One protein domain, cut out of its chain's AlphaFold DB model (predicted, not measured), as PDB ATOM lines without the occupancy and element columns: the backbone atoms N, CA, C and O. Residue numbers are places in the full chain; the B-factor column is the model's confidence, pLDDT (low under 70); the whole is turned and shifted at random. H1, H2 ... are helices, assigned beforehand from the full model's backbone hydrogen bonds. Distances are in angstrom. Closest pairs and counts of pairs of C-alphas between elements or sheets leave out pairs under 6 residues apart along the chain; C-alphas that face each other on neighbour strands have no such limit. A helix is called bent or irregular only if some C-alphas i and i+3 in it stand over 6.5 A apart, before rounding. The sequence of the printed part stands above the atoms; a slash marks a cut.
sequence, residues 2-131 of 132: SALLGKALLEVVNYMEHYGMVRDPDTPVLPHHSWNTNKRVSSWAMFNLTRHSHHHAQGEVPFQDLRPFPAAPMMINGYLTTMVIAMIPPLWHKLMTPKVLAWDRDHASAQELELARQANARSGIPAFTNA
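Overview. This is residues 2 to 131 of the 132 residues of the protein "FA_desaturase domain-containing protein" of Cupriavidus sp. SK-4 (UniProt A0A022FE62). Two long helices, H5 and H6, lie side by side and run opposite ways on one side of the domain, with short H7 touching both; on the other side lie short H2 and H3 with a long loop, residues 58 to 78. H4 stands between the two sides and crosses the inner end of H1, whose first residues, 2 to 8, stick out free, while the long link of residues 18 to 39 winds between the two sides. The printed part has 130 residues with seven named helices, H1 to H7 along the chain, and no named strand; its class is all helix. It is compact, with a radius of gyration of the C-alphas of 14.9 A and spans of 41 by 32 by 26 A.

Along the chain. Find C-alpha 89 at (226.671, 296.461, 190.019); from there H5, the longest helix, runs 24.9 A through residues 89 to 106, with a kink of 36 degrees near residue 96. H5 is irregular, but only just: C-alphas 95 and 98 are 6.7 A apart. Look next at H6, residues 110 to 123, 19.8 A long, and H7, residues 126 to 129, which begins at C-alpha 126 at (228.083, 290.628, 178.142). Before H5 comes H4, residues 79 to 86. H1, residues 2 to 17, runs 22.7 A from C-alpha 2 at (219.265, 317.505, 201.496). H2 takes residues 40 to 45 and H3 residues 49 to 57; H3 is irregular, with C-alphas 50 and 53 8.1 A apart.

Arrangement. Start at H5: H6 is close but not clearly touching, at a shallow tilt of 17 degrees, opposite ways, and the closest C-alphas, of Asp 104 and Leu 113, are 6.6 A apart. H7 touches H6 at residues 117 to 121 alone, closest at the C-alphas of Asn 120 and Phe 128, 5.8 A. H5 and H7 only just touch, with 3 pairs of C-alphas within 8 A; the closest are Thr 97 and Ala 127, 6.9 A. H4 and H5 touch only at the corner, and only just, with 3 such pairs; the C-alphas of Ala 86 and Trp 92 are closest, 5.2 A. H1 touches H4 with residues 12 to 16 alone, about perpendicular at 83 degrees, closest at the C-alphas of Met 16 and Ala 86, 6.6 A. H2 and H3 touch only at the corner, closest at the C-alphas of Ser 43 and Thr 50, 5.5 A. Each O i to N i+4 pair is within hydrogen-bond range in H1, H2, H4 and H6, against 3 of 5 in H3 and 12 of 14 in H5; H7 is too short for such a pair.

Size, cuts and confidence. The C-alphas farthest apart, of Ser 2 and Ala 110, are 43.1 A apart. The printed part has no cut; the links H1 to H2 and H3 to H4 are long. Residues 50 and 131 of the model have pLDDT under 70.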
ATOM      1  N   SER A   2     220.463 318.370 201.475       83.38
ATOM      2  CA  SER A   2     219.265 317.505 201.496       83.38
ATOM      3  C   SER A   2     218.597 317.290 200.127       83.38
ATOM      4  O   SER A   2     218.187 316.176 199.824       83.38
ATOM      5  N   ALA A   3     218.554 318.312 199.263       89.88
ATOM      6  CA  ALA A   3     217.995 318.185 197.911       89.88
ATOM      7  C   ALA A   3     218.793 317.218 197.014       89.88
ATOM      8  O   ALA A   3     218.206 316.449 196.257       89.88
ATOM      9  N   LEU A   4     220.127 317.216 197.132       93.88
ATOM     10  CA  LEU A   4     220.991 316.307 196.370       93.88
ATOM     11  C   LEU A   4     220.792 314.858 196.815       93.88
ATOM     12  O   LEU A   4     220.679 313.975 195.972       93.88
ATOM     13  N   LEU A   5     220.690 314.627 198.127       90.75
ATOM     14  CA  LEU A   5     220.420 313.297 198.669       90.75
ATOM     15  C   LEU A   5     219.045 312.780 198.225       90.75
ATOM     16  O   LEU A   5     218.938 311.640 197.784       90.75
ATOM     17  N   GLY A   6     218.013 313.627 198.288       89.81
ATOM     18  CA  GLY A   6     216.674 313.277 197.811       89.81
ATOM     19  C   GLY A   6     216.657 312.938 196.319       89.81
ATOM     20  O   GLY A   6     216.088 311.923 195.927       89.81
ATOM     21  N   LYS A   7     217.345 313.734 195.492       92.25
ATOM     22  CA  LYS A   7     217.471 313.465 194.054       92.25
ATOM     23  C   LYS A   7     218.231 312.166 193.780       92.25
ATOM     24  O   LYS A   7     217.773 311.377 192.966       92.25
ATOM     25  N   ALA A   8     219.344 311.916 194.467       92.19
ATOM     26  CA  ALA A   8     220.100 310.675 194.310       92.19
ATOM     27  C   ALA A   8     219.257 309.444 194.676       92.19
ATOM     28  O   ALA A   8     219.255 308.461 193.944       92.19
ATOM     29  N   LEU A   9     218.494 309.518 195.771       90.56
ATOM     30  CA  LEU A   9     217.597 308.440 196.180       90.56
ATOM     31  C   LEU A   9     216.508 308.179 195.130       90.56
ATOM     32  O   LEU A   9     216.255 307.025 194.798       90.56
ATOM     33  N   LEU A  10     215.904 309.243 194.590       90.44
ATOM     34  CA  LEU A  10     214.911 309.138 193.522       90.44
ATOM     35  C   LEU A  10     215.497 308.467 192.273       90.44
ATOM     36  O   LEU A  10     214.858 307.600 191.691       90.44
ATOM     37  N   GLU A  11     216.724 308.815 191.885       94.62
ATOM     38  CA  GLU A  11     217.380 308.185 190.734       94.62
ATOM     39  C   GLU A  11     217.683 306.702 190.959       94.62
ATOM     40  O   GLU A  11     217.537 305.908 190.034       94.62
ATOM     41  N   VAL A  12     218.039 306.298 192.183       92.94
ATOM     42  CA  VAL A  12     218.205 304.872 192.508       92.94
ATOM     43  C   VAL A  12     216.877 304.125 192.368       92.94
ATOM     44  O   VAL A  12     216.865 303.028 191.810       92.94
ATOM     45  N   VAL A  13     215.772 304.715 192.839       90.94
ATOM     46  CA  VAL A  13     214.416 304.152 192.696       90.94
ATOM     47  C   VAL A  13     214.043 304.005 191.224       90.94
ATOM     48  O   VAL A  13     213.773 302.891 190.780       90.94
ATOM     49  N   ASN A  14     214.145 305.096 190.460       91.62
ATOM     50  CA  ASN A  14     213.857 305.109 189.027       91.62
ATOM     51  C   ASN A  14     214.678 304.046 188.287       91.62
ATOM     52  O   ASN A  14     214.153 303.285 187.476       91.62
ATOM     53  N   TYR A  15     215.976 303.961 188.591       94.00
ATOM     54  CA  TYR A  15     216.863 302.986 187.974       94.00
ATOM     55  C   TYR A  15     216.412 301.551 188.250       94.00
ATOM     56  O   TYR A  15     216.298 300.762 187.315       94.00
ATOM     57  N   MET A  16     216.141 301.195 189.510       93.69
ATOM     58  CA  MET A  16     215.768 299.818 189.841       93.69
ATOM     59  C   MET A  16     214.376 299.439 189.314       93.69
ATOM     60  O   MET A  16     214.181 298.291 188.923       93.69
ATOM     61  N   GLU A  17     213.423 300.374 189.273       92.00
ATOM     62  CA  GLU A  17     212.052 300.148 188.791       92.00
ATOM     63  C   GLU A  17     211.972 299.950 187.275       92.00
ATOM     64  O   GLU A  17     211.123 299.198 186.796       92.00
ATOM     65  N   HIS A  18     212.879 300.571 186.522       92.94
ATOM     66  CA  HIS A  18     212.869 300.548 185.057       92.94
ATOM     67  C   HIS A  18     214.063 299.799 184.449       92.94
ATOM     68  O   HIS A  18     214.303 299.871 183.246       92.94
ATOM     69  N   TYR A  19     214.823 299.057 185.257       94.75
ATOM     70  CA  TYR A  19     216.030 298.380 184.791       94.75
ATOM     71  C   TYR A  19     215.752 297.336 183.701       94.75
ATOM     72  O   TYR A  19     215.046 296.354 183.934       94.75
ATOM     73  N   GLY A  20     216.375 297.507 182.534       92.19
ATOM     74  CA  GLY A  20     216.451 296.503 181.466       92.19
ATOM     75  C   GLY A  20     215.177 296.293 180.642       92.19
ATOM     76  O   GLY A  20     215.262 295.697 179.576       92.19
ATOM     77  N   MET A  21     214.025 296.796 181.088       90.81
ATOM     78  CA  MET A  21     212.783 296.746 180.313       90.81
ATOM     79  C   MET A  21     212.717 297.914 179.335       90.81
ATOM     80  O   MET A  21     213.170 299.023 179.622       90.81
ATOM     81  N   VAL A  22     212.120 297.657 178.180       92.25
ATOM     82  CA  VAL A  22     211.877 298.659 177.141       92.25
ATOM     83  C   VAL A  22     210.397 298.673 176.792       92.25
ATOM     84  O   VAL A  22     209.678 297.718 177.060       92.25
ATOM     85  N   ARG A  23     209.946 299.772 176.201       93.31
ATOM     86  CA  ARG A  23     208.581 299.939 175.710       93.31
ATOM     87  C   ARG A  23     208.654 300.568 174.331       93.31
ATOM     88  O   ARG A  23     209.467 301.472 174.125       93.31
ATOM     89  N   ASP A  24     207.785 300.136 173.431       92.19
ATOM     90  CA  ASP A  24     207.528 300.873 172.197       92.19
ATOM     91  C   ASP A  24     206.881 302.241 172.512       92.19
ATOM     92  O   ASP A  24     205.771 302.260 173.055       92.19
ATOM     93  N   PRO A  25     207.529 303.381 172.188       89.25
ATOM     94  CA  PRO A  25     207.019 304.720 172.473       89.25
ATOM     95  C   PRO A  25     205.580 304.971 172.020       89.25
ATOM     96  O   PRO A  25     204.879 305.714 172.712       89.25
ATOM     97  N   ASP A  26     205.147 304.313 170.946       91.31
ATOM     98  CA  ASP A  26     203.836 304.505 170.321       91.31
ATOM     99  C   ASP A  26     202.713 303.671 170.971       91.31
ATOM    100  O   ASP A  26     201.537 303.850 170.647       91.31
ATOM    101  N   THR A  27     203.039 302.789 171.924       89.88
ATOM    102  CA  THR A  27     202.053 301.954 172.636       89.88
ATOM    103  C   THR A  27     201.785 302.441 174.062       89.88
ATOM    104  O   THR A  27     202.679 302.991 174.707       89.88
ATOM    105  N   PRO A  28     200.572 302.245 174.614       89.75
ATOM    106  CA  PRO A  28     200.288 302.588 176.005       89.75
ATOM    107  C   PRO A  28     201.212 301.871 176.995       89.75
ATOM    108  O   PRO A  28     201.662 300.752 176.754       89.75
ATOM    109  N   VAL A  29     201.454 302.499 178.148       89.81
ATOM    110  CA  VAL A  29     202.205 301.872 179.241       89.81
ATOM    111  C   VAL A  29     201.351 300.781 179.884       89.81
ATOM    112  O   VAL A  29     200.205 301.009 180.266       89.81
ATOM    113  N   LEU A  30     201.925 299.591 180.027       89.62
ATOM    114  CA  LEU A  30     201.296 298.428 180.634       89.62
ATOM    115  C   LEU A  30     201.991 298.062 181.951       89.62
ATOM    116  O   LEU A  30     203.162 298.395 182.155       89.62
ATOM    117  N   PRO A  31     201.322 297.311 182.849       88.50
ATOM    118  CA  PRO A  31     201.913 296.914 184.128       88.50
ATOM    119  C   PRO A  31     203.227 296.133 184.004       88.50
ATOM    120  O   PRO A  31     203.998 296.093 184.957       88.50
ATOM    121  N   HIS A  32     203.500 295.515 182.850       90.19
ATOM    122  CA  HIS A  32     204.751 294.803 182.615       90.19
ATOM    123  C   HIS A  32     205.916 295.700 182.180       90.19
ATOM    124  O   HIS A  32     207.026 295.203 182.088       90.19
ATOM    125  N   HIS A  33     205.725 297.004 181.964       92.19
ATOM    126  CA  HIS A  33     206.815 297.934 181.618       92.19
ATOM    127  C   HIS A  33     207.565 298.493 182.839       92.19
ATOM    128  O   HIS A  33     208.283 299.489 182.743       92.19
ATOM    129  N   SER A  34     207.385 297.891 184.016       91.06
ATOM    130  CA  SER A  34     208.032 298.306 185.264       91.06
ATOM    131  C   SER A  34     208.158 297.139 186.241       91.06
ATOM    132  O   SER A  34     207.350 296.208 186.225       91.06
ATOM    133  N   TRP A  35     209.168 297.193 187.109       91.62
ATOM    134  CA  TRP A  35     209.366 296.217 188.169       91.62
ATOM    135  C   TRP A  35     208.509 296.594 189.373       91.62
ATOM    136  O   TRP A  35     208.527 297.729 189.844       91.62
ATOM    137  N   ASN A  36     207.802 295.609 189.912       86.69
ATOM    138  CA  ASN A  36     206.869 295.745 191.016       86.69
ATOM    139  C   ASN A  36     207.418 295.111 192.311       86.69
ATOM    140  O   ASN A  36     208.268 294.212 192.287       86.69
ATOM    141  N   THR A  37     206.883 295.509 193.468       83.25
ATOM    142  CA  THR A  37     207.032 294.745 194.713       83.25
ATOM    143  C   THR A  37     205.732 294.733 195.513       83.25
ATOM    144  O   THR A  37     205.050 295.733 195.662       83.25
ATOM    145  N   ASN A  38     205.406 293.595 196.121       80.25
ATOM    146  CA  ASN A  38     204.210 293.443 196.959       80.25
ATOM    147  C   ASN A  38     204.590 293.163 198.425       80.25
ATOM    148  O   ASN A  38     203.784 292.680 199.222       80.25
ATOM    149  N   LYS A  39     205.852 293.419 198.805       81.81
ATOM    150  CA  LYS A  39     206.334 293.202 200.175       81.81
ATOM    151  C   LYS A  39     205.703 294.236 201.110       81.81
ATOM    152  O   LYS A  39     205.909 295.437 200.948       81.81
ATOM    153  N   ARG A  40     204.973 293.759 202.124       78.06
ATOM    154  CA  ARG A  40     204.200 294.598 203.062       78.06
ATOM    155  C   ARG A  40     205.054 295.635 203.789       78.06
ATOM    156  O   ARG A  40     204.663 296.789 203.844       78.06
ATOM    157  N   VAL A  41     206.241 295.249 204.267       79.81
ATOM    158  CA  VAL A  41     207.164 296.171 204.956       79.81
ATOM    159  C   VAL A  41     207.589 297.314 204.036       79.81
ATOM    160  O   VAL A  41     207.539 298.467 204.439       79.81
ATOM    161  N   SER A  42     207.945 297.015 202.783       77.94
ATOM    162  CA  SER A  42     208.277 298.053 201.797       77.94
ATOM    163  C   SER A  42     207.069 298.905 201.433       77.94
ATOM    164  O   SER A  42     207.204 300.115 201.319       77.94
ATOM    165  N   SER A  43     205.895 298.286 201.309       77.94
ATOM    166  CA  SER A  43     204.651 299.001 201.013       77.94
ATOM    167  C   SER A  43     204.314 299.978 202.139       77.94
ATOM    168  O   SER A  43     203.952 301.109 201.877       77.94
ATOM    169  N   TRP A  44     204.494 299.608 203.405       77.81
ATOM    170  CA  TRP A  44     204.260 300.530 204.517       77.81
ATOM    171  C   TRP A  44     205.336 301.608 204.625       77.81
ATOM    172  O   TRP A  44     205.003 302.783 204.725       77.81
ATOM    173  N   ALA A  45     206.612 301.222 204.557       76.25
ATOM    174  CA  ALA A  45     207.731 302.154 204.690       76.25
ATOM    175  C   ALA A  45     207.772 303.205 203.571       76.25
ATOM    176  O   ALA A  45     208.207 304.326 203.804       76.25
ATOM    177  N   MET A  46     207.314 302.838 202.371       77.38
ATOM    178  CA  MET A  46     207.298 303.711 201.197       77.38
ATOM    179  C   MET A  46     205.889 304.196 200.853       77.38
ATOM    180  O   MET A  46     205.653 304.574 199.714       77.38
ATOM    181  N   PHE A  47     204.936 304.147 201.791       75.75
ATOM    182  CA  PHE A  47     203.562 304.617 201.573       75.75
ATOM    183  C   PHE A  47     202.959 304.112 200.250       75.75
ATOM    184  O   PHE A  47     202.538 304.888 199.411       75.75
ATOM    185  N   ASN A  48     202.959 302.801 200.025       74.62
ATOM    186  CA  ASN A  48     202.463 302.108 198.836       74.62
ATOM    187  C   ASN A  48     203.064 302.563 197.494       74.62
ATOM    188  O   ASN A  48     202.516 302.197 196.455       74.62
ATOM    189  N   LEU A  49     204.213 303.253 197.492       71.75
ATOM    190  CA  LEU A  49     205.007 303.527 196.282       71.75
ATOM    191  C   LEU A  49     205.263 302.254 195.469       71.75
ATOM    192  O   LEU A  49     205.301 302.261 194.249       71.75
ATOM    193  N   THR A  50     205.330 301.130 196.171       68.44
ATOM    194  CA  THR A  50     205.461 299.801 195.604       68.44
ATOM    195  C   THR A  50     204.369 299.427 194.602       68.44
ATOM    196  O   THR A  50     204.598 298.518 193.829       68.44
ATOM    197  N   ARG A  51     203.216 300.113 194.548       77.38
ATOM    198  CA  ARG A  51     202.150 299.912 193.540       77.38
ATOM    199  C   ARG A  51     202.464 300.573 192.184       77.38
ATOM    200  O   ARG A  51     201.554 300.865 191.405       77.38
ATOM    201  N   HIS A  52     203.749 300.782 191.920       81.44
ATOM    202  CA  HIS A  52     204.336 301.487 190.785       81.44
ATOM    203  C   HIS A  52     203.729 301.097 189.439       81.44
ATOM    204  O   HIS A  52     203.241 301.944 188.697       81.44
ATOM    205  N   SER A  53     203.647 299.794 189.161       80.56
ATOM    206  CA  SER A  53     203.134 299.292 187.883       80.56
ATOM    207  C   SER A  53     201.680 299.672 187.611       80.56
ATOM    208  O   SER A  53     201.317 299.879 186.458       80.56
ATOM    209  N   HIS A  54     200.846 299.787 188.651       82.62
ATOM    210  CA  HIS A  54     199.472 300.251 188.470       82.62
ATOM    211  C   HIS A  54     199.425 301.742 188.176       82.62
ATOM    212  O   HIS A  54     198.724 302.152 187.263       82.62
ATOM    213  N   HIS A  55     200.192 302.533 188.928       84.25
ATOM    214  CA  HIS A  55     200.255 303.976 188.732       84.25
ATOM    215  C   HIS A  55     200.770 304.329 187.332       84.25
ATOM    216  O   HIS A  55     200.238 305.220 186.687       84.25
ATOM    217  N   HIS A  56     201.752 303.592 186.816       84.44
ATOM    218  CA  HIS A  56     202.250 303.812 185.460       84.44
ATOM    219  C   HIS A  56     201.275 303.385 184.362       84.44
ATOM    220  O   HIS A  56     201.262 304.003 183.301       84.44
ATOM    221  N   ALA A  57     200.467 302.351 184.604       84.00
ATOM    222  CA  ALA A  57     199.445 301.920 183.656       84.00
ATOM    223  C   ALA A  57     198.177 302.798 183.703       84.00
ATOM    224  O   ALA A  57     197.512 302.954 182.683       84.00
ATOM    225  N   GLN A  58     197.828 303.338 184.875       85.19
ATOM    226  CA  GLN A  58     196.625 304.137 185.143       85.19
ATOM    227  C   GLN A  58     196.953 305.252 186.150       85.19
ATOM    228  O   GLN A  58     196.665 305.159 187.349       85.19
ATOM    229  N   GLY A  59     197.618 306.305 185.668       84.19
ATOM    230  CA  GLY A  59     198.117 307.406 186.502       84.19
ATOM    231  C   GLY A  59     197.023 308.269 187.128       84.19
ATOM    232  O   GLY A  59     197.268 308.967 188.109       84.19
ATOM    233  N   GLU A  60     195.812 308.195 186.585       86.94
ATOM    234  CA  GLU A  60     194.613 308.886 187.045       86.94
ATOM    235  C   GLU A  60     193.957 308.237 188.272       86.94
ATOM    236  O   GLU A  60     193.116 308.865 188.919       86.94
ATOM    237  N   VAL A  61     194.327 306.995 188.609       87.00
ATOM    238  CA  VAL A  61     193.746 306.282 189.752       87.00
ATOM    239  C   VAL A  61     194.203 306.940 191.058       87.00
ATOM    240  O   VAL A  61     195.409 307.068 191.292       87.00
ATOM    241  N   PRO A  62     193.267 307.317 191.955       85.69
ATOM    242  CA  PRO A  62     193.619 307.879 193.249       85.69
ATOM    243  C   PRO A  62     194.531 306.951 194.052       85.69
ATOM    244  O   PRO A  62     194.382 305.728 194.051       85.69
ATOM    245  N   PHE A  63     195.454 307.548 194.802       81.75
ATOM    246  CA  PHE A  63     196.489 306.834 195.549       81.75
ATOM    247  C   PHE A  63     195.952 305.670 196.409       81.75
ATOM    248  O   PHE A  63     196.506 304.565 196.399       81.75
ATOM    249  N   GLN A  64     194.853 305.894 197.134       83.75
ATOM    250  CA  GLN A  64     194.234 304.894 198.007       83.75
ATOM    251  C   GLN A  64     193.697 303.670 197.246       83.75
ATOM    252  O   GLN A  64     193.705 302.564 197.794       83.75
ATOM    253  N   ASP A  65     193.322 303.853 195.980       85.31
ATOM    254  CA  ASP A  65     192.680 302.846 195.134       85.31
ATOM    255  C   ASP A  65     193.682 302.047 194.298       85.31
ATOM    256  O   ASP A  65     193.309 301.074 193.634       85.31
ATOM    257  N   LEU A  66     194.972 302.407 194.352       82.69
ATOM    258  CA  LEU A  66     196.006 301.664 193.648       82.69
ATOM    259  C   LEU A  66     196.002 300.189 194.094       82.69
ATOM    260  O   LEU A  66     195.937 299.883 195.283       82.69
ATOM    261  N   ARG A  67     196.114 299.243 193.161       83.12
ATOM    262  CA  ARG A  67     196.099 297.808 193.463       83.12
ATOM    263  C   ARG A  67     197.471 297.185 193.221       83.12
ATOM    264  O   ARG A  67     198.188 297.625 192.327       83.12
ATOM    265  N   PRO A  68     197.857 296.158 193.997       77.56
ATOM    266  CA  PRO A  68     199.003 295.338 193.636       77.56
ATOM    267  C   PRO A  68     198.683 294.553 192.357       77.56
ATOM    268  O   PRO A  68     197.581 294.025 192.221       77.56
ATOM    269  N   PHE A  69     199.656 294.436 191.453       79.19
ATOM    270  CA  PHE A  69     199.584 293.573 190.270       79.19
ATOM    271  C   PHE A  69     200.494 292.360 190.498       79.19
ATOM    272  O   PHE A  69     201.707 292.479 190.325       79.19
ATOM    273  N   PRO A  70     199.961 291.196 190.920       72.62
ATOM    274  CA  PRO A  70     200.778 290.010 191.199       72.62
ATOM    275  C   PRO A  70     201.420 289.414 189.944       72.62
ATOM    276  O   PRO A  70     202.439 288.744 190.049       72.62
ATOM    277  N   ALA A  71     200.814 289.659 188.780       77.06
ATOM    278  CA  ALA A  71     201.313 289.226 187.480       77.06
ATOM    279  C   ALA A  71     202.320 290.210 186.858       77.06
ATOM    280  O   ALA A  71     202.860 289.923 185.796       77.06
ATOM    281  N   ALA A  72     202.560 291.369 187.486       83.81
ATOM    282  CA  ALA A  72     203.594 292.284 187.019       83.81
ATOM    283  C   ALA A  72     204.992 291.704 187.315       83.81
ATOM    284  O   ALA A  72     205.155 290.965 188.292       83.81
ATOM    285  N   PRO A  73     206.013 292.052 186.516       87.31
ATOM    286  CA  PRO A  73     207.390 291.652 186.758       87.31
ATOM    287  C   PRO A  73     207.827 292.065 188.162       87.31
ATOM    288  O   PRO A  73     207.696 293.220 188.551       87.31
ATOM    289  N   MET A  74     208.348 291.125 188.948       90.00
ATOM    290  CA  MET A  74     208.670 291.372 190.357       90.00
ATOM    291  C   MET A  74     210.168 291.590 190.573       90.00
ATOM    292  O   MET A  74     211.000 290.783 190.128       90.00
ATOM    293  N   MET A  75     210.496 292.624 191.354       89.31
ATOM    294  CA  MET A  75     211.842 292.854 191.882       89.31
ATOM    295  C   MET A  75     212.367 291.642 192.661       89.31
ATOM    296  O   MET A  75     211.618 290.771 193.111       89.31
ATOM    297  N   ILE A  76     213.686 291.602 192.861       89.69
ATOM    298  CA  ILE A  76     214.355 290.546 193.636       89.69
ATOM    299  C   ILE A  76     213.836 290.511 195.081       89.69
ATOM    300  O   ILE A  76     213.709 289.435 195.665       89.69
ATOM    301  N   ASN A  77     213.531 291.673 195.670       88.94
ATOM    302  CA  ASN A  77     213.001 291.766 197.026       88.94
ATOM    303  C   ASN A  77     212.196 293.072 197.238       88.94
ATOM    304  O   ASN A  77     211.707 293.682 196.290       88.94
ATOM    305  N   GLY A  78     212.003 293.495 198.490       88.56
ATOM    306  CA  GLY A  78     211.465 294.815 198.831       88.56
ATOM    307  C   GLY A  78     212.410 295.966 198.458       88.56
ATOM    308  O   GLY A  78     213.578 295.731 198.143       88.56
ATOM    309  N   TYR A  79     211.928 297.213 198.526       88.06
ATOM    310  CA  TYR A  79     212.663 298.402 198.050       88.06
ATOM    311  C   TYR A  79     214.019 298.564 198.726       88.06
ATOM    312  O   TYR A  79     215.023 298.636 198.036       88.06
ATOM    313  N   LEU A  80     214.071 298.548 200.061       88.56
ATOM    314  CA  LEU A  80     215.319 298.795 200.788       88.56
ATOM    315  C   LEU A  80     216.419 297.789 200.414       88.56
ATOM    316  O   LEU A  80     217.551 298.171 200.140       88.56
ATOM    317  N   THR A  81     216.081 296.500 200.358       90.88
ATOM    318  CA  THR A  81     217.034 295.463 199.946       90.88
ATOM    319  C   THR A  81     217.442 295.633 198.486       90.88
ATOM    320  O   THR A  81     218.623 295.527 198.170       90.88
ATOM    321  N   THR A  82     216.485 295.916 197.602       93.31
ATOM    322  CA  THR A  82     216.747 296.088 196.167       93.31
ATOM    323  C   THR A  82     217.626 297.311 195.905       93.31
ATOM    324  O   THR A  82     218.583 297.193 195.151       93.31
ATOM    325  N   MET A  83     217.400 298.431 196.599       91.81
ATOM    326  CA  MET A  83     218.250 299.628 196.553       91.81
ATOM    327  C   MET A  83     219.700 299.313 196.924       91.81
ATOM    328  O   MET A  83     220.616 299.680 196.194       91.81
ATOM    329  N   VAL A  84     219.920 298.609 198.041       93.31
ATOM    330  CA  VAL A  84     221.275 298.230 198.478       93.31
ATOM    331  C   VAL A  84     221.959 297.347 197.436       93.31
ATOM    332  O   VAL A  84     223.125 297.566 197.124       93.31
ATOM    333  N   ILE A  85     221.235 296.386 196.857       95.75
ATOM    334  CA  ILE A  85     221.771 295.512 195.808       95.75
ATOM    335  C   ILE A  85     222.060 296.299 194.519       95.75
ATOM    336  O   ILE A  85     223.100 296.068 193.908       95.75
ATOM    337  N   ALA A  86     221.190 297.229 194.115       94.88
ATOM    338  CA  ALA A  86     221.351 298.046 192.906       94.88
ATOM    339  C   ALA A  86     222.621 298.911 192.944       94.88
ATOM    340  O   ALA A  86     223.229 299.166 191.907       94.88
ATOM    341  N   MET A  87     223.075 299.296 194.140       93.81
ATOM    342  CA  MET A  87     224.340 300.011 194.339       93.81
ATOM    343  C   MET A  87     225.591 299.118 194.227       93.81
ATOM    344  O   MET A  87     226.707 299.627 194.311       93.81
ATOM    345  N   ILE A  88     225.440 297.803 194.033       96.31
ATOM    346  CA  ILE A  88     226.536 296.835 193.870       96.31
ATOM    347  C   ILE A  88     226.421 296.203 192.467       96.31
ATOM    348  O   ILE A  88     225.852 295.115 192.329       96.31
ATOM    349  N   PRO A  89     226.965 296.838 191.405       93.12
ATOM    350  CA  PRO A  89     226.671 296.461 190.019       93.12
ATOM    351  C   PRO A  89     226.920 294.985 189.661       93.12
ATOM    352  O   PRO A  89     226.053 294.383 189.029       93.12
ATOM    353  N   PRO A  90     228.022 294.331 190.093       94.19
ATOM    354  CA  PRO A  90     228.232 292.912 189.795       94.19
ATOM    355  C   PRO A  90     227.141 292.000 190.376       94.19
ATOM    356  O   PRO A  90     226.719 291.041 189.728       94.19
ATOM    357  N   LEU A  91     226.663 292.303 191.588       95.12
ATOM    358  CA  LEU A  91     225.595 291.544 192.235       95.12
ATOM    359  C   LEU A  91     224.240 291.845 191.588       95.12
ATOM    360  O   LEU A  91     223.471 290.920 191.326       95.12
ATOM    361  N   TRP A  92     223.975 293.120 191.294       95.31
ATOM    362  CA  TRP A  92     222.774 293.565 190.596       95.31
ATOM    363  C   TRP A  92     222.607 292.855 189.251       95.31
ATOM    364  O   TRP A  92     221.594 292.193 189.032       95.31
ATOM    365  N   HIS A  93     223.633 292.897 188.395       94.00
ATOM    366  CA  HIS A  93     223.603 292.244 187.086       94.00
ATOM    367  C   HIS A  93     223.409 290.733 187.219       94.00
ATOM    368  O   HIS A  93     222.568 290.153 186.538       94.00
ATOM    369  N   LYS A  94     224.108 290.081 188.158       93.75
ATOM    370  CA  LYS A  94     223.952 288.638 188.389       93.75
ATOM    371  C   LYS A  94     222.507 288.238 188.718       93.75
ATOM    372  O   LYS A  94     222.071 287.167 188.306       93.75
ATOM    373  N   LEU A  95     221.779 289.065 189.468       95.12
ATOM    374  CA  LEU A  95     220.420 288.754 189.920       95.12
ATOM    375  C   LEU A  95     219.329 289.239 188.953       95.12
ATOM    376  O   LEU A  95     218.302 288.572 188.823       95.12
ATOM    377  N   MET A  96     219.530 290.378 188.283       95.00
ATOM    378  CA  MET A  96     218.524 290.981 187.403       95.00
ATOM    379  C   MET A  96     218.589 290.500 185.961       95.00
ATOM    380  O   MET A  96     217.536 290.372 185.344       95.00
ATOM    381  N   THR A  97     219.767 290.173 185.424       94.56
ATOM    382  CA  THR A  97     219.890 289.657 184.051       94.56
ATOM    383  C   THR A  97     218.918 288.511 183.741       94.56
ATOM    384  O   THR A  97     218.168 288.638 182.775       94.56
ATOM    385  N   PRO A  98     218.836 287.418 184.532       93.50
ATOM    386  CA  PRO A  98     217.907 286.331 184.220       93.50
ATOM    387  C   PRO A  98     216.435 286.765 184.274       93.50
ATOM    388  O   PRO A  98     215.608 286.203 183.564       93.50
ATOM    389  N   LYS A  99     216.098 287.771 185.093       94.62
ATOM    390  CA  LYS A  99     214.736 288.312 185.185       94.62
ATOM    391  C   LYS A  99     214.376 289.143 183.958       94.62
ATOM    392  O   LYS A  99     213.276 288.988 183.445       94.62
ATOM    393  N   VAL A 100     215.298 289.982 183.485       94.81
ATOM    394  CA  VAL A 100     215.125 290.768 182.253       94.81
ATOM    395  C   VAL A 100     214.975 289.835 181.047       94.81
ATOM    396  O   VAL A 100     214.045 289.993 180.272       94.81
ATOM    397  N   LEU A 101     215.804 288.790 180.944       93.19
ATOM    398  CA  LEU A 101     215.690 287.805 179.860       93.19
ATOM    399  C   LEU A 101     214.377 287.008 179.912       93.19
ATOM    400  O   LEU A 101     213.808 286.680 178.874       93.19
ATOM    401  N   ALA A 102     213.877 286.693 181.111       93.44
ATOM    402  CA  ALA A 102     212.559 286.079 181.259       93.44
ATOM    403  C   ALA A 102     211.443 287.034 180.811       93.44
ATOM    404  O   ALA A 102     210.530 286.615 180.109       93.44
ATOM    405  N   TRP A 103     211.549 288.320 181.157       94.44
ATOM    406  CA  TRP A 103     210.614 289.343 180.698       94.44
ATOM    407  C   TRP A 103     210.608 289.478 179.170       94.44
ATOM    408  O   TRP A 103     209.539 289.475 178.568       94.44
ATOM    409  N   ASP A 104     211.788 289.505 178.545       93.25
ATOM    410  CA  ASP A 104     211.922 289.547 177.087       93.25
ATOM    411  C   ASP A 104     211.189 288.376 176.417       93.25
ATOM    412  O   ASP A 104     210.516 288.548 175.407       93.25
ATOM    413  N   ARG A 105     211.308 287.174 176.987       91.31
ATOM    414  CA  ARG A 105     210.671 285.965 176.455       91.31
ATOM    415  C   ARG A 105     209.155 285.961 176.655       91.31
ATOM    416  O   ARG A 105     208.430 285.517 175.770       91.31
ATOM    417  N   ASP A 106     208.696 286.377 177.833       92.00
ATOM    418  CA  ASP A 106     207.317 286.153 178.278       92.00
ATOM    419  C   ASP A 106     206.385 287.344 177.986       92.00
ATOM    420  O   ASP A 106     205.164 287.171 177.965       92.00
ATOM    421  N   HIS A 107     206.936 288.546 177.780       91.75
ATOM    422  CA  HIS A 107     206.154 289.784 177.699       91.75
ATOM    423  C   HIS A 107     206.497 290.693 176.518       91.75
ATOM    424  O   HIS A 107     205.594 291.368 176.029       91.75
ATOM    425  N   ALA A 108     207.753 290.736 176.064       92.06
ATOM    426  CA  ALA A 108     208.149 291.698 175.041       92.06
ATOM    427  C   ALA A 108     207.533 291.376 173.668       92.06
ATOM    428  O   ALA A 108     207.586 290.251 173.170       92.06
ATOM    429  N   SER A 109     206.989 292.402 173.023       92.88
ATOM    430  CA  SER A 109     206.599 292.367 171.614       92.88
ATOM    431  C   SER A 109     207.821 292.281 170.688       92.88
ATOM    432  O   SER A 109     208.954 292.558 171.082       92.88
ATOM    433  N   ALA A 110     207.604 291.960 169.408       92.38
ATOM    434  CA  ALA A 110     208.683 291.923 168.415       92.38
ATOM    435  C   ALA A 110     209.438 293.264 168.298       92.38
ATOM    436  O   ALA A 110     210.657 293.283 168.129       92.38
ATOM    437  N   GLN A 111     208.726 294.385 168.434       93.50
ATOM    438  CA  GLN A 111     209.312 295.724 168.397       93.50
ATOM    439  C   GLN A 111     210.128 296.023 169.658       93.50
ATOM    440  O   GLN A 111     211.250 296.521 169.568       93.50
ATOM    441  N   GLU A 112     209.622 295.651 170.834       94.25
ATOM    442  CA  GLU A 112     210.357 295.780 172.098       94.25
ATOM    443  C   GLU A 112     211.599 294.889 172.132       94.25
ATOM    444  O   GLU A 112     212.646 295.318 172.609       94.25
ATOM    445  N   LEU A 113     211.543 293.684 171.559       93.25
ATOM    446  CA  LEU A 113     212.714 292.819 171.438       93.25
ATOM    447  C   LEU A 113     213.828 293.478 170.619       93.25
ATOM    448  O   LEU A 113     214.994 293.414 171.023       93.25
ATOM    449  N   GLU A 114     213.489 294.145 169.517       93.31
ATOM    450  CA  GLU A 114     214.459 294.875 168.700       93.31
ATOM    451  C   GLU A 114     215.035 296.089 169.447       93.31
ATOM    452  O   GLU A 114     216.258 296.265 169.492       93.31
ATOM    453  N   LEU A 115     214.192 296.874 170.126       93.75
ATOM    454  CA  LEU A 115     214.643 297.979 170.983       93.75
ATOM    455  C   LEU A 115     215.587 297.489 172.088       93.75
ATOM    456  O   LEU A 115     216.644 298.080 172.325       93.75
ATOM    457  N   ALA A 116     215.245 296.375 172.732       92.94
ATOM    458  CA  ALA A 116     216.063 295.772 173.769       92.94
ATOM    459  C   ALA A 116     217.392 295.253 173.204       92.94
ATOM    460  O   ALA A 116     218.429 295.428 173.837       92.94
ATOM    461  N   ARG A 117     217.418 294.703 171.981       90.81
ATOM    462  CA  ARG A 117     218.661 294.271 171.319       90.81
ATOM    463  C   ARG A 117     219.614 295.453 171.120       90.81
ATOM    464  O   ARG A 117     220.801 295.351 171.433       90.81
ATOM    465  N   GLN A 118     219.091 296.590 170.664       91.94
ATOM    466  CA  GLN A 118     219.862 297.826 170.488       91.94
ATOM    467  C   GLN A 118     220.330 298.422 171.826       91.94
ATOM    468  O   GLN A 118     221.447 298.938 171.928       91.94
ATOM    469  N   ALA A 119     219.499 298.370 172.870       91.62
ATOM    470  CA  ALA A 119     219.875 298.805 174.217       91.62
ATOM    471  C   ALA A 119     220.975 297.909 174.813       91.62
ATOM    472  O   ALA A 119     221.982 298.414 175.313       91.62
ATOM    473  N   ASN A 120     220.839 296.591 174.676       91.44
ATOM    474  CA  ASN A 120     221.783 295.603 175.189       91.44
ATOM    475  C   ASN A 120     223.160 295.733 174.535       91.44
ATOM    476  O   ASN A 120     224.164 295.721 175.248       91.44
ATOM    477  N   ALA A 121     223.217 295.961 173.218       90.12
ATOM    478  CA  ALA A 121     224.471 296.228 172.509       90.12
ATOM    479  C   ALA A 121     225.207 297.473 173.043       90.12
ATOM    480  O   ALA A 121     226.434 297.484 173.115       90.12
ATOM    481  N   ARG A 122     224.467 298.509 173.465       90.38
ATOM    482  CA  ARG A 122     225.030 299.739 174.052       90.38
ATOM    483  C   ARG A 122     225.389 299.600 175.532       90.38
ATOM    484  O   ARG A 122     226.235 300.343 176.015       90.38
ATOM    485  N   SER A 123     224.756 298.670 176.248       88.25
ATOM    486  CA  SER A 123     224.927 298.500 177.698       88.25
ATOM    487  C   SER A 123     226.329 298.039 178.113       88.25
ATOM    488  O   SER A 123     226.731 298.261 179.253       88.25
ATOM    489  N   GLY A 124     227.056 297.361 177.217       85.75
ATOM    490  CA  GLY A 124     228.346 296.740 177.527       85.75
ATOM    491  C   GLY A 124     228.265 295.576 178.525       85.75
ATOM    492  O   GLY A 124     229.302 295.135 179.010       85.75
ATOM    493  N   ILE A 125     227.065 295.074 178.848       86.62
ATOM    494  CA  ILE A 125     226.860 293.935 179.752       86.62
ATOM    495  C   ILE A 125     226.883 292.641 178.918       86.62
ATOM    496  O   ILE A 125     225.901 292.352 178.229       86.62
ATOM    497  N   PRO A 126     227.940 291.803 179.010       85.12
ATOM    498  CA  PRO A 126     228.083 290.628 178.142       85.12
ATOM    499  C   PRO A 126     226.950 289.609 178.308       85.12
ATOM    500  O   PRO A 126     226.608 288.863 177.397       85.12
ATOM    501  N   ALA A 127     226.341 289.583 179.493       85.25
ATOM    502  CA  ALA A 127     225.269 288.653 179.804       85.25
ATOM    503  C   ALA A 127     223.987 288.913 178.985       85.25
ATOM    504  O   ALA A 127     223.224 287.978 178.768       85.25
ATOM    505  N   PHE A 128     223.766 290.141 178.498       85.88
ATOM    506  CA  PHE A 128     222.626 290.463 177.635       85.88
ATOM    507  C   PHE A 128     222.910 290.262 176.148       85.88
ATOM    508  O   PHE A 128     221.987 289.987 175.386       85.88
ATOM    509  N   THR A 129     224.167 290.388 175.727       81.75
ATOM    510  CA  THR A 129     224.565 290.163 174.332       81.75
ATOM    511  C   THR A 129     224.692 288.683 173.999       81.75
ATOM    512  O   THR A 129     224.425 288.301 172.872       81.75
ATOM    513  N   ASN A 130     225.078 287.850 174.971       73.75
ATOM    514  CA  ASN A 130     225.337 286.422 174.751       73.75
ATOM    515  C   ASN A 130     224.091 285.536 174.899       73.75
ATOM    516  O   ASN A 130     224.144 284.352 174.583       73.75
ATOM    517  N   ALA A 131     223.007 286.074 175.461       68.12
ATOM    518  CA  ALA A 131     221.786 285.327 175.758       68.12
ATOM    519  C   ALA A 131     220.732 285.391 174.638       68.12
ATOM    520  O   ALA A 131     219.643 284.844 174.813       68.12
TER     521      ALA A 131